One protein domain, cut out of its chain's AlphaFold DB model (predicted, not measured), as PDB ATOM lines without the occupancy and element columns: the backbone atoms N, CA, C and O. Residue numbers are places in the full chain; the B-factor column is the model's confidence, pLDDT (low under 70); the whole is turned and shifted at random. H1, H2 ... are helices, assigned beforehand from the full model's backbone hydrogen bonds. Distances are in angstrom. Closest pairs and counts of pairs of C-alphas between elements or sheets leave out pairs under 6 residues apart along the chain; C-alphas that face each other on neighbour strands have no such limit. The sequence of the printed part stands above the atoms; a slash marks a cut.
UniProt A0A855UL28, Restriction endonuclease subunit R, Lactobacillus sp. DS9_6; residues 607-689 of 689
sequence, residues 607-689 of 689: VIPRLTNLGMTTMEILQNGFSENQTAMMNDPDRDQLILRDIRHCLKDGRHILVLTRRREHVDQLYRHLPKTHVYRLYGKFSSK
ATOM      1  N   VAL A 607      79.555  87.724 109.444       88.81
ATOM      2  CA  VAL A 607      80.508  88.791 109.766       88.81
ATOM      3  C   VAL A 607      80.166  89.301 111.158       88.81
ATOM      4  O   VAL A 607      79.089  89.851 111.364       88.81
ATOM      5  N   ILE A 608      81.074  89.100 112.113       88.00
ATOM      6  CA  ILE A 608      80.905  89.560 113.495       88.00
ATOM      7  C   ILE A 608      81.864  90.734 113.721       88.00
ATOM      8  O   ILE A 608      83.052  90.501 113.964       88.00
ATOM      9  N   PRO A 609      81.403  91.992 113.619       90.00
ATOM     10  CA  PRO A 609      82.253  93.134 113.924       90.00
ATOM     11  C   PRO A 609      82.598  93.153 115.421       90.00
ATOM     12  O   PRO A 609      81.734  92.977 116.281       90.00
ATOM     13  N   ARG A 610      83.878  93.373 115.738       86.25
ATOM     14  CA  ARG A 610      84.366  93.610 117.105       86.25
ATOM     15  C   ARG A 610      84.729  95.084 117.232       86.25
ATOM     16  O   ARG A 610      85.736  95.514 116.678       86.25
ATOM     17  N   LEU A 611      83.883  95.851 117.916       85.12
ATOM     18  CA  LEU A 611      84.156  97.256 118.217       85.12
ATOM     19  C   LEU A 611      85.161  97.334 119.372       85.12
ATOM     20  O   LEU A 611      85.019  96.610 120.358       85.12
ATOM     21  N   THR A 612      86.174  98.184 119.232       83.44
ATOM     22  CA  THR A 612      87.166  98.465 120.277       83.44
ATOM     23  C   THR A 612      86.984  99.893 120.781       83.44
ATOM     24  O   THR A 612      86.424 100.738 120.084       83.44
ATOM     25  N   ASN A 613      87.468 100.176 121.990       79.62
ATOM     26  CA  ASN A 613      87.377 101.516 122.587       79.62
ATOM     27  C   ASN A 613      88.503 102.457 122.116       79.62
ATOM     28  O   ASN A 613      88.595 103.600 122.567       79.62
ATOM     29  N   LEU A 614      89.355 101.979 121.209       71.38
ATOM     30  CA  LEU A 614      90.489 102.708 120.668       71.38
ATOM     31  C   LEU A 614      90.008 103.938 119.883       71.38
ATOM     32  O   LEU A 614      89.409 103.814 118.817       71.38
ATOM     33  N   GLY A 615      90.268 105.122 120.437       65.50
ATOM     34  CA  GLY A 615      89.803 106.414 119.917       65.50
ATOM     35  C   GLY A 615      88.743 107.095 120.787       65.50
ATOM     36  O   GLY A 615      88.576 108.303 120.675       65.50
ATOM     37  N   MET A 616      88.088 106.368 121.704       67.00
ATOM     38  CA  MET A 616      87.248 106.975 122.751       67.00
ATOM     39  C   MET A 616      88.057 107.346 123.997       67.00
ATOM     40  O   MET A 616      87.763 108.338 124.654       67.00
ATOM     41  N   THR A 617      89.089 106.563 124.321       58.16
ATOM     42  CA  THR A 617      89.959 106.776 125.491       58.16
ATOM     43  C   THR A 617      91.235 107.561 125.180       58.16
ATOM     44  O   THR A 617      91.914 108.008 126.100       58.16
ATOM     45  N   THR A 618      91.559 107.767 123.898       62.50
ATOM     46  CA  THR A 618      92.794 108.434 123.456       62.50
ATOM     47  C   THR A 618      92.471 109.468 122.375       62.50
ATOM     48  O   THR A 618      92.485 109.159 121.184       62.50
ATOM     49  N   MET A 619      92.187 110.711 122.784       65.19
ATOM     50  CA  MET A 619      91.884 111.818 121.856       65.19
ATOM     51  C   MET A 619      93.037 112.123 120.881       65.19
ATOM     52  O   MET A 619      92.797 112.657 119.800       65.19
ATOM     53  N   GLU A 620      94.269 111.726 121.218       66.56
ATOM     54  CA  GLU A 620      95.456 111.851 120.356       66.56
ATOM     55  C   GLU A 620      95.289 111.121 119.012       66.56
ATOM     56  O   GLU A 620      95.825 111.564 118.002       66.56
ATOM     57  N   ILE A 621      94.467 110.065 118.942       69.75
ATOM     58  CA  ILE A 621      94.201 109.322 117.695       69.75
ATOM     59  C   ILE A 621      93.575 110.210 116.608       69.75
ATOM     60  O   ILE A 621      93.797 109.972 115.419       69.75
ATOM     61  N   LEU A 622      92.829 111.250 116.995       69.56
ATOM     62  CA  LEU A 622      92.239 112.210 116.055       69.56
ATOM     63  C   LEU A 622      93.281 113.159 115.441       69.56
ATOM     64  O   LEU A 622      93.031 113.721 114.378       69.56
ATOM     65  N   GLN A 623      94.423 113.344 116.107       72.19
ATOM     66  CA  GLN A 623      95.508 114.234 115.674       72.19
ATOM     67  C   GLN A 623      96.673 113.470 115.029       72.19
ATOM     68  O   GLN A 623      97.419 114.037 114.235       72.19
ATOM     69  N   ASN A 624      96.801 112.183 115.340       75.44
ATOM     70  CA  ASN A 624      97.843 111.302 114.839       75.44
ATOM     71  C   ASN A 624      97.749 111.052 113.327       75.44
ATOM     72  O   ASN A 624      96.675 110.877 112.741       75.44
ATOM     73  N   GLY A 625      98.912 110.904 112.700       74.25
ATOM     74  CA  GLY A 625      99.021 110.417 111.332       74.25
ATOM     75  C   GLY A 625      98.618 108.940 111.199       74.25
ATOM     76  O   GLY A 625      98.589 108.163 112.154       74.25
ATOM     77  N   PHE A 626      98.374 108.490 109.965       72.25
ATOM     78  CA  PHE A 626      97.964 107.106 109.674       72.25
ATOM     79  C   PHE A 626      98.921 106.035 110.239       72.25
ATOM     80  O   PHE A 626      98.479 104.982 110.703       72.25
ATOM     81  N   SER A 627     100.234 106.288 110.213       72.94
ATOM     82  CA  SER A 627     101.248 105.353 110.730       72.94
ATOM     83  C   SER A 627     101.221 105.238 112.260       72.94
ATOM     84  O   SER A 627     101.369 104.138 112.806       72.94
ATOM     85  N   GLU A 628     100.997 106.359 112.943       78.31
ATOM     86  CA  GLU A 628     100.881 106.443 114.402       78.31
ATOM     87  C   GLU A 628      99.612 105.729 114.860       78.31
ATOM     88  O   GLU A 628      99.690 104.833 115.697       78.31
ATOM     89  N   ASN A 629      98.481 105.979 114.195       82.81
ATOM     90  CA  ASN A 629      97.221 105.283 114.465       82.81
ATOM     91  C   ASN A 629      97.303 103.772 114.229       82.81
ATOM     92  O   ASN A 629      96.788 102.988 115.025       82.81
ATOM     93  N   GLN A 630      98.002 103.320 113.186       81.12
ATOM     94  CA  GLN A 630      98.268 101.888 113.019       81.12
ATOM     95  C   GLN A 630      99.124 101.289 114.134       81.12
ATOM     96  O   GLN A 630      98.958 100.116 114.467       81.12
ATOM     97  N   THR A 631     100.062 102.063 114.671       83.88
ATOM     98  CA  THR A 631     100.929 101.617 115.765       83.88
ATOM     99  C   THR A 631     100.155 101.578 117.081       83.88
ATOM    100  O   THR A 631     100.263 100.592 117.802       83.88
ATOM    101  N   ALA A 632      99.294 102.566 117.340       83.94
ATOM    102  CA  ALA A 632      98.358 102.561 118.461       83.94
ATOM    103  C   ALA A 632      97.411 101.349 118.400       83.94
ATOM    104  O   ALA A 632      97.298 100.623 119.379       83.94
ATOM    105  N   MET A 633      96.833 101.046 117.228       85.31
ATOM    106  CA  MET A 633      96.000  99.846 117.013       85.31
ATOM    107  C   MET A 633      96.720  98.524 117.281       85.31
ATOM    108  O   MET A 633      96.089  97.546 117.679       85.31
ATOM    109  N   MET A 634      98.015  98.460 116.981       84.81
ATOM    110  CA  MET A 634      98.826  97.269 117.227       84.81
ATOM    111  C   MET A 634      99.154  97.101 118.711       84.81
ATOM    112  O   MET A 634      99.279  95.980 119.178       84.81
ATOM    113  N   ASN A 635      99.310  98.207 119.434       84.88
ATOM    114  CA  ASN A 635      99.698  98.212 120.839       84.88
ATOM    115  C   ASN A 635      98.494  98.350 121.785       84.88
ATOM    116  O   ASN A 635      98.693  98.682 122.949       84.88
ATOM    117  N   ASP A 636      97.274  98.116 121.295       86.75
ATOM    118  CA  ASP A 636      96.037  98.145 122.075       86.75
ATOM    119  C   ASP A 636      95.802  96.777 122.750       86.75
ATOM    120  O   ASP A 636      95.419  95.814 122.071       86.75
ATOM    121  N   PRO A 637      96.001  96.661 124.078       86.38
ATOM    122  CA  PRO A 637      95.869  95.386 124.773       86.38
ATOM    123  C   PRO A 637      94.437  94.840 124.755       86.38
ATOM    124  O   PRO A 637      94.259  93.622 124.717       86.38
ATOM    125  N   ASP A 638      93.421  95.708 124.757       87.50
ATOM    126  CA  ASP A 638      92.015  95.291 124.769       87.50
ATOM    127  C   ASP A 638      91.652  94.620 123.442       87.50
ATOM    128  O   ASP A 638      91.019  93.558 123.402       87.50
ATOM    129  N   ARG A 639      92.122  95.202 122.335       89.75
ATOM    130  CA  ARG A 639      91.979  94.625 120.995       89.75
ATOM    131  C   ARG A 639      92.662  93.264 120.890       89.75
ATOM    132  O   ARG A 639      92.051  92.320 120.379       89.75
ATOM    133  N   ASP A 640      93.886  93.137 121.387       91.25
ATOM    134  CA  ASP A 640      94.616  91.866 121.373       91.25
ATOM    135  C   ASP A 640      93.908  90.799 122.211       91.25
ATOM    136  O   ASP A 640      93.777  89.648 121.780       91.25
ATOM    137  N   GLN A 641      93.368  91.168 123.374       90.75
ATOM    138  CA  GLN A 641      92.575  90.257 124.197       90.75
ATOM    139  C   GLN A 641      91.310  89.773 123.482       90.75
ATOM    140  O   GLN A 641      90.994  88.583 123.566       90.75
ATOM    141  N   LEU A 642      90.610  90.645 122.748       91.81
ATOM    142  CA  LEU A 642      89.446  90.256 121.944       91.81
ATOM    143  C   LEU A 642      89.823  89.239 120.862       91.81
ATOM    144  O   LEU A 642      89.164  88.204 120.741       91.81
ATOM    145  N   ILE A 643      90.913  89.491 120.129       92.69
ATOM    146  CA  ILE A 643      91.425  88.577 119.099       92.69
ATOM    147  C   ILE A 643      91.788  87.224 119.726       92.69
ATOM    148  O   ILE A 643      91.354  86.177 119.247       92.69
ATOM    149  N   LEU A 644      92.543  87.226 120.827       92.75
ATOM    150  CA  LEU A 644      92.954  86.005 121.524       92.75
ATOM    151  C   LEU A 644      91.760  85.225 122.081       92.75
ATOM    152  O   LEU A 644      91.768  83.994 122.050       92.75
ATOM    153  N   ARG A 645      90.728  85.914 122.577       92.12
ATOM    154  CA  ARG A 645      89.491  85.283 123.046       92.12
ATOM    155  C   ARG A 645      88.772  84.571 121.905       92.12
ATOM    156  O   ARG A 645      88.400  83.411 122.073       92.12
ATOM    157  N   ASP A 646      88.631  85.228 120.757       92.00
ATOM    158  CA  ASP A 646      87.986  84.647 119.577       92.00
ATOM    159  C   ASP A 646      88.785  83.448 119.037       92.00
ATOM    160  O   ASP A 646      88.201  82.410 118.726       92.00
ATOM    161  N   ILE A 647      90.123  83.530 119.022       91.69
ATOM    162  CA  ILE A 647      90.984  82.398 118.646       91.69
ATOM    163  C   ILE A 647      90.772  81.217 119.599       91.69
ATOM    164  O   ILE A 647      90.528  80.102 119.146       91.69
ATOM    165  N   ARG A 648      90.830  81.441 120.919       89.88
ATOM    166  CA  ARG A 648      90.649  80.372 121.920       89.88
ATOM    167  C   ARG A 648      89.269  79.730 121.829       89.88
ATOM    168  O   ARG A 648      89.167  78.514 121.959       89.88
ATOM    169  N   HIS A 649      88.229  80.525 121.595       90.38
ATOM    170  CA  HIS A 649      86.871  80.023 121.419       90.38
ATOM    171  C   HIS A 649      86.764  79.131 120.175       90.38
ATOM    172  O   HIS A 649      86.360  77.978 120.285       90.38
ATOM    173  N   CYS A 650      87.245  79.603 119.023       90.25
ATOM    174  CA  CYS A 650      87.251  78.816 117.791       90.25
ATOM    175  C   CYS A 650      88.108  77.540 117.895       90.25
ATOM    176  O   CYS A 650      87.738  76.519 117.319       90.25
ATOM    177  N   LEU A 651      89.226  77.573 118.633       87.06
ATOM    178  CA  LEU A 651      90.056  76.387 118.880       87.06
ATOM    179  C   LEU A 651      89.321  75.364 119.749       87.06
ATOM    180  O   LEU A 651      89.391  74.171 119.468       87.06
ATOM    181  N   LYS A 652      88.605  75.823 120.786       87.69
ATOM    182  CA  LYS A 652      87.781  74.960 121.645       87.69
ATOM    183  C   LYS A 652      86.670  74.268 120.849       87.69
ATOM    184  O   LYS A 652      86.380  73.107 121.109       87.69
ATOM    185  N   ASP A 653      86.121  74.957 119.853       90.06
ATOM    186  CA  ASP A 653      85.125  74.424 118.920       90.06
ATOM    187  C   ASP A 653      85.724  73.501 117.837       90.06
ATOM    188  O   ASP A 653      85.002  73.033 116.957       90.06
ATOM    189  N   GLY A 654      87.042  73.265 117.841       88.62
ATOM    190  CA  GLY A 654      87.716  72.429 116.844       88.62
ATOM    191  C   GLY A 654      87.751  73.030 115.433       88.62
ATOM    192  O   GLY A 654      87.899  72.296 114.458       88.62
ATOM    193  N   ARG A 655      87.600  74.354 115.289       89.06
ATOM    194  CA  ARG A 655      87.579  75.029 113.980       89.06
ATOM    195  C   ARG A 655      88.987  75.267 113.433       89.06
ATOM    196  O   ARG A 655      89.933  75.510 114.180       89.06
ATOM    197  N   HIS A 656      89.103  75.319 112.108       88.94
ATOM    198  CA  HIS A 656      90.291  75.851 111.438       88.94
ATOM    199  C   HIS A 656      90.262  77.384 111.437       88.94
ATOM    200  O   HIS A 656      89.262  77.990 111.050       88.94
ATOM    201  N   ILE A 657      91.358  78.016 111.865       90.38
ATOM    202  CA  ILE A 657      91.430  79.466 112.082       90.38
ATOM    203  C   ILE A 657      92.545  80.059 111.231       90.38
ATOM    204  O   ILE A 657      93.684  79.598 111.275       90.38
ATOM    205  N   LEU A 658      92.223  81.132 110.510       92.44
ATOM    206  CA  LEU A 658      93.197  81.962 109.815       92.44
ATOM    207  C   LEU A 658      93.169  83.375 110.402       92.44
ATOM    208  O   LEU A 658      92.172  84.083 110.282       92.44
ATOM    209  N   VAL A 659      94.275  83.791 111.021       90.12
ATOM    210  CA  VAL A 659      94.439  85.140 111.585       90.12
ATOM    211  C   VAL A 659      95.299  85.968 110.637       90.12
ATOM    212  O   VAL A 659      96.465  85.650 110.408       90.12
ATOM    213  N   LEU A 660      94.727  87.036 110.079       89.88
ATOM    214  CA  LEU A 660      95.401  87.910 109.120       89.88
ATOM    215  C   LEU A 660      95.774  89.246 109.772       89.88
ATOM    216  O   LEU A 660      94.927  89.945 110.321       89.88
ATOM    217  N   THR A 661      97.044  89.635 109.669       86.25
ATOM    218  CA  THR A 661      97.554  90.942 110.113       86.25
ATOM    219  C   THR A 661      98.605  91.455 109.131       86.25
ATOM    220  O   THR A 661      99.291  90.673 108.474       86.25
ATOM    221  N   ARG A 662      98.731  92.781 109.010       82.31
ATOM    222  CA  ARG A 662      99.701  93.428 108.108       82.31
ATOM    223  C   ARG A 662     101.099  93.582 108.718       82.31
ATOM    224  O   ARG A 662     102.055  93.738 107.966       82.31
ATOM    225  N   ARG A 663     101.226  93.552 110.051       82.69
ATOM    226  CA  ARG A 663     102.493  93.762 110.775       82.69
ATOM    227  C   ARG A 663     103.019  92.461 111.363       82.69
ATOM    228  O   ARG A 663     102.256  91.704 111.963       82.69
ATOM    229  N   ARG A 664     104.321  92.218 111.199       84.75
ATOM    230  CA  ARG A 664     104.986  91.001 111.689       84.75
ATOM    231  C   ARG A 664     105.068  90.995 113.211       84.75
ATOM    232  O   ARG A 664     104.858  89.956 113.821       84.75
ATOM    233  N   GLU A 665     105.288  92.160 113.802       87.25
ATOM    234  CA  GLU A 665     105.381  92.371 115.245       87.25
ATOM    235  C   GLU A 665     104.088  91.940 115.953       87.25
ATOM    236  O   GLU A 665     104.143  91.245 116.963       87.25
ATOM    237  N   HIS A 666     102.933  92.260 115.364       89.19
ATOM    238  CA  HIS A 666     101.620  91.870 115.881       89.19
ATOM    239  C   HIS A 666     101.396  90.350 115.822       89.19
ATOM    240  O   HIS A 666     100.839  89.767 116.749       89.19
ATOM    241  N   VAL A 667     101.881  89.674 114.767       88.56
ATOM    242  CA  VAL A 667     101.867  88.198 114.716       88.56
ATOM    243  C   VAL A 667     102.651  87.631 115.895       88.56
ATOM    244  O   VAL A 667     102.192  86.698 116.547       88.56
ATOM    245  N   ASP A 668     103.828  88.194 116.170       88.19
ATOM    246  CA  ASP A 668     104.698  87.726 117.245       88.19
ATOM    247  C   ASP A 668     104.099  87.997 118.628       88.19
ATOM    248  O   ASP A 668     104.202  87.138 119.503       88.19
ATOM    249  N   GLN A 669     103.446  89.145 118.823       88.81
ATOM    250  CA  GLN A 669     102.699  89.458 120.043       88.81
ATOM    251  C   GLN A 669     101.593  88.428 120.283       88.81
ATOM    252  O   GLN A 669     101.629  87.735 121.299       88.81
ATOM    253  N   LEU A 670     100.687  88.234 119.320       90.00
ATOM    254  CA  LEU A 670      99.585  87.277 119.449       90.00
ATOM    255  C   LEU A 670     100.092  85.841 119.653       90.00
ATOM    256  O   LEU A 670      99.602  85.128 120.528       90.00
ATOM    257  N   TYR A 671     101.111  85.421 118.899       89.25
ATOM    258  CA  TYR A 671     101.658  84.062 118.963       89.25
ATOM    259  C   TYR A 671     102.237  83.708 120.341       89.25
ATOM    260  O   TYR A 671     102.127  82.559 120.766       89.25
ATOM    261  N   ARG A 672     102.806  84.672 121.084       89.62
ATOM    262  CA  ARG A 672     103.308  84.436 122.457       89.62
ATOM    263  C   ARG A 672     102.208  84.020 123.436       89.62
ATOM    264  O   ARG A 672     102.509  83.343 124.414       89.62
ATOM    265  N   HIS A 673     100.961  84.410 123.180       88.12
ATOM    266  CA  HIS A 673      99.815  84.165 124.062       88.12
ATOM    267  C   HIS A 673      98.947  82.968 123.638       88.12
ATOM    268  O   HIS A 673      97.884  82.736 124.230       88.12
ATOM    269  N   LEU A 674      99.378  82.224 122.614       87.38
ATOM    270  CA  LEU A 674      98.683  81.062 122.066       87.38
ATOM    271  C   LEU A 674      99.427  79.757 122.400       87.38
ATOM    272  O   LEU A 674     100.649  79.763 122.578       87.38
ATOM    273  N   PRO A 675      98.713  78.621 122.490       81.19
ATOM    274  CA  PRO A 675      99.353  77.323 122.662       81.19
ATOM    275  C   PRO A 675     100.265  77.024 121.465       81.19
ATOM    276  O   PRO A 675      99.910  77.289 120.322       81.19
ATOM    277  N   LYS A 676     101.448  76.450 121.714       78.94
ATOM    278  CA  LYS A 676     102.415  76.113 120.647       78.94
ATOM    279  C   LYS A 676     102.025  74.865 119.845       78.94
ATOM    280  O   LYS A 676     102.679  74.536 118.862       78.94
ATOM    281  N   THR A 677     100.994  74.147 120.274       77.06
ATOM    282  CA  THR A 677     100.463  72.960 119.604       77.06
ATOM    283  C   THR A 677      99.406  73.372 118.581       77.06
ATOM    284  O   THR A 677      98.491  74.120 118.904       77.06
ATOM    285  N   HIS A 678      99.528  72.886 117.342       77.19
ATOM    286  CA  HIS A 678      98.593  73.155 116.232       77.19
ATOM    287  C   HIS A 678      98.427  74.636 115.827       77.19
ATOM    288  O   HIS A 678      97.521  74.967 115.065       77.19
ATOM    289  N   VAL A 679      99.311  75.531 116.287       85.12
ATOM    290  CA  VAL A 679      99.343  76.943 115.881       85.12
ATOM    291  C   VAL A 679     100.599  77.191 115.059       85.12
ATOM    292  O   VAL A 679     101.718  77.014 115.537       85.12
ATOM    293  N   TYR A 680     100.413  77.634 113.818       86.69
ATOM    294  CA  TYR A 680     101.504  77.883 112.884       86.69
ATOM    295  C   TYR A 680     101.659  79.378 112.636       86.69
ATOM    296  O   TYR A 680     100.703  80.076 112.299       86.69
ATOM    297  N   ARG A 681     102.889  79.871 112.776       85.44
ATOM    298  CA  ARG A 681     103.246  81.251 112.451       85.44
ATOM    299  C   ARG A 681     103.778  81.314 111.026       85.44
ATOM    300  O   ARG A 681     104.802  80.706 110.734       85.44
ATOM    301  N   LEU A 682     103.125  82.089 110.164       82.06
ATOM    302  CA  LEU A 682     103.495  82.228 108.756       82.06
ATOM    303  C   LEU A 682     103.855  83.686 108.439       82.06
ATOM    304  O   LEU A 682     103.037  84.589 108.579       82.06
ATOM    305  N   TYR A 683     105.087  83.918 107.992       79.88
ATOM    306  CA  TYR A 683     105.531  85.163 107.353       79.88
ATOM    307  C   TYR A 683     106.604  84.831 106.306       79.88
ATOM    308  O   TYR A 683     107.195  83.754 106.352       79.88
ATOM    309  N   GLY A 684     106.887  85.747 105.371       60.44
ATOM    310  CA  GLY A 684     107.714  85.520 104.167       60.44
ATOM    311  C   GLY A 684     109.209  85.189 104.359       60.44
ATOM    312  O   GLY A 684     110.007  85.496 103.481       60.44
ATOM    313  N   LYS A 685     109.617  84.601 105.492       47.34
ATOM    314  CA  LYS A 685     110.996  84.180 105.799       47.34
ATOM    315  C   LYS A 685     111.139  82.727 106.280       47.34
ATOM    316  O   LYS A 685     112.227  82.361 106.712       47.34
ATOM    317  N   PHE A 686     110.105  81.888 106.209       46.44
ATOM    318  CA  PHE A 686     110.297  80.459 106.474       46.44
ATOM    319  C   PHE A 686     110.863  79.775 105.228       46.44
ATOM    320  O   PHE A 686     110.155  79.580 104.243       46.44
ATOM    321  N   SER A 687     112.158  79.436 105.260       38.44
ATOM    322  CA  SER A 687     112.652  78.349 104.419       38.44
ATOM    323  C   SER A 687     112.058  77.060 104.973       38.44
ATOM    324  O   SER A 687     112.025  76.874 106.189       38.44
ATOM    325  N   SER A 688     111.588  76.190 104.088       34.34
ATOM    326  CA  SER A 688     111.184  74.830 104.427       34.34
ATOM    327  C   SER A 688     112.298  74.151 105.230       34.34
ATOM    328  O   SER A 688     113.386  73.920 104.694       34.34
ATOM    329  N   LYS A 689     112.050  73.884 106.508       30.30
ATOM    330  CA  LYS A 689     112.687  72.787 107.226       30.30
ATOM    331  C   LYS A 689     111.598  71.818 107.624       30.30
ATOM    332  O   LYS A 689     110.539  72.320 108.066       30.30
TER     333      LYS A 689
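AT A GLANCE: This is residues 607 to 689 of the 689 residues of the protein "Restriction endonuclease subunit R" of Lactobacillus sp. DS9_6 (UniProt A0A855UL28). The longest helix, H3, stands with the short H4 at a steep angle near its first half, while the small H1 and H2 make the other end of a loose array with few contacts between helices. The link 653 to 663 folds back from the end of H3 to H4, and long stretches without named elements lie at both ends of the printed part. The printed part has 83 residues, with four named helices in the order H1, H2, H3, H4 and no named strand; the class is all helix, though under half of the residues, 38 of 83, are in named elements. The whole is loose, with a radius of gyration of the C-alphas of 14.8 A and spans of 45 by 31 by 22 A.

HOW THE PARTS SIT: Begin at H3, residues 637 to 652, and look across to H4, residues 664 to 672: they are close but not clearly touching, the C-alphas of Asp 640 and Leu 670 being closest at 7.0 A, with a steep tilt of 58 degrees, the same way. H2, residues 626 to 634, is close to H4 but not clearly touching, its Met 634 C-alpha 6.2 A from that of His 666, the closest pair, at a shallow tilt of 9 degrees. H1, residues 619 to 622, and H2 only just touch, with 3 pairs of C-alphas within 8 A; the closest, Ile 621 and Asn 629, are 6.0 A apart. H1 is apart from H3 and H4. In H2, H3 and H4 every O i to N i+4 pair is within hydrogen-bond range; H1 is too short for such a pair.

IN THESE COORDINATES: Find C-alpha 637 at (95.869, 95.386, 124.773); from there H3 runs 22.2 A to C-alpha 652. H1 begins at C-alpha 619, (91.884, 111.818, 121.856), and measures 5.8 A; H2 measures 12.4 A. H4 measures 12.7 A and ends at C-alpha 672, (103.308, 84.436, 122.457).

THE WHOLE: The C-alphas farthest apart, of Met 619 and Lys 689, are 46.6 A apart. The printed part has no cut; the link from H3 to H4 is long, the other two are tight. Residues 615 to 622 and 684 to 689 are under pLDDT 70 in this model.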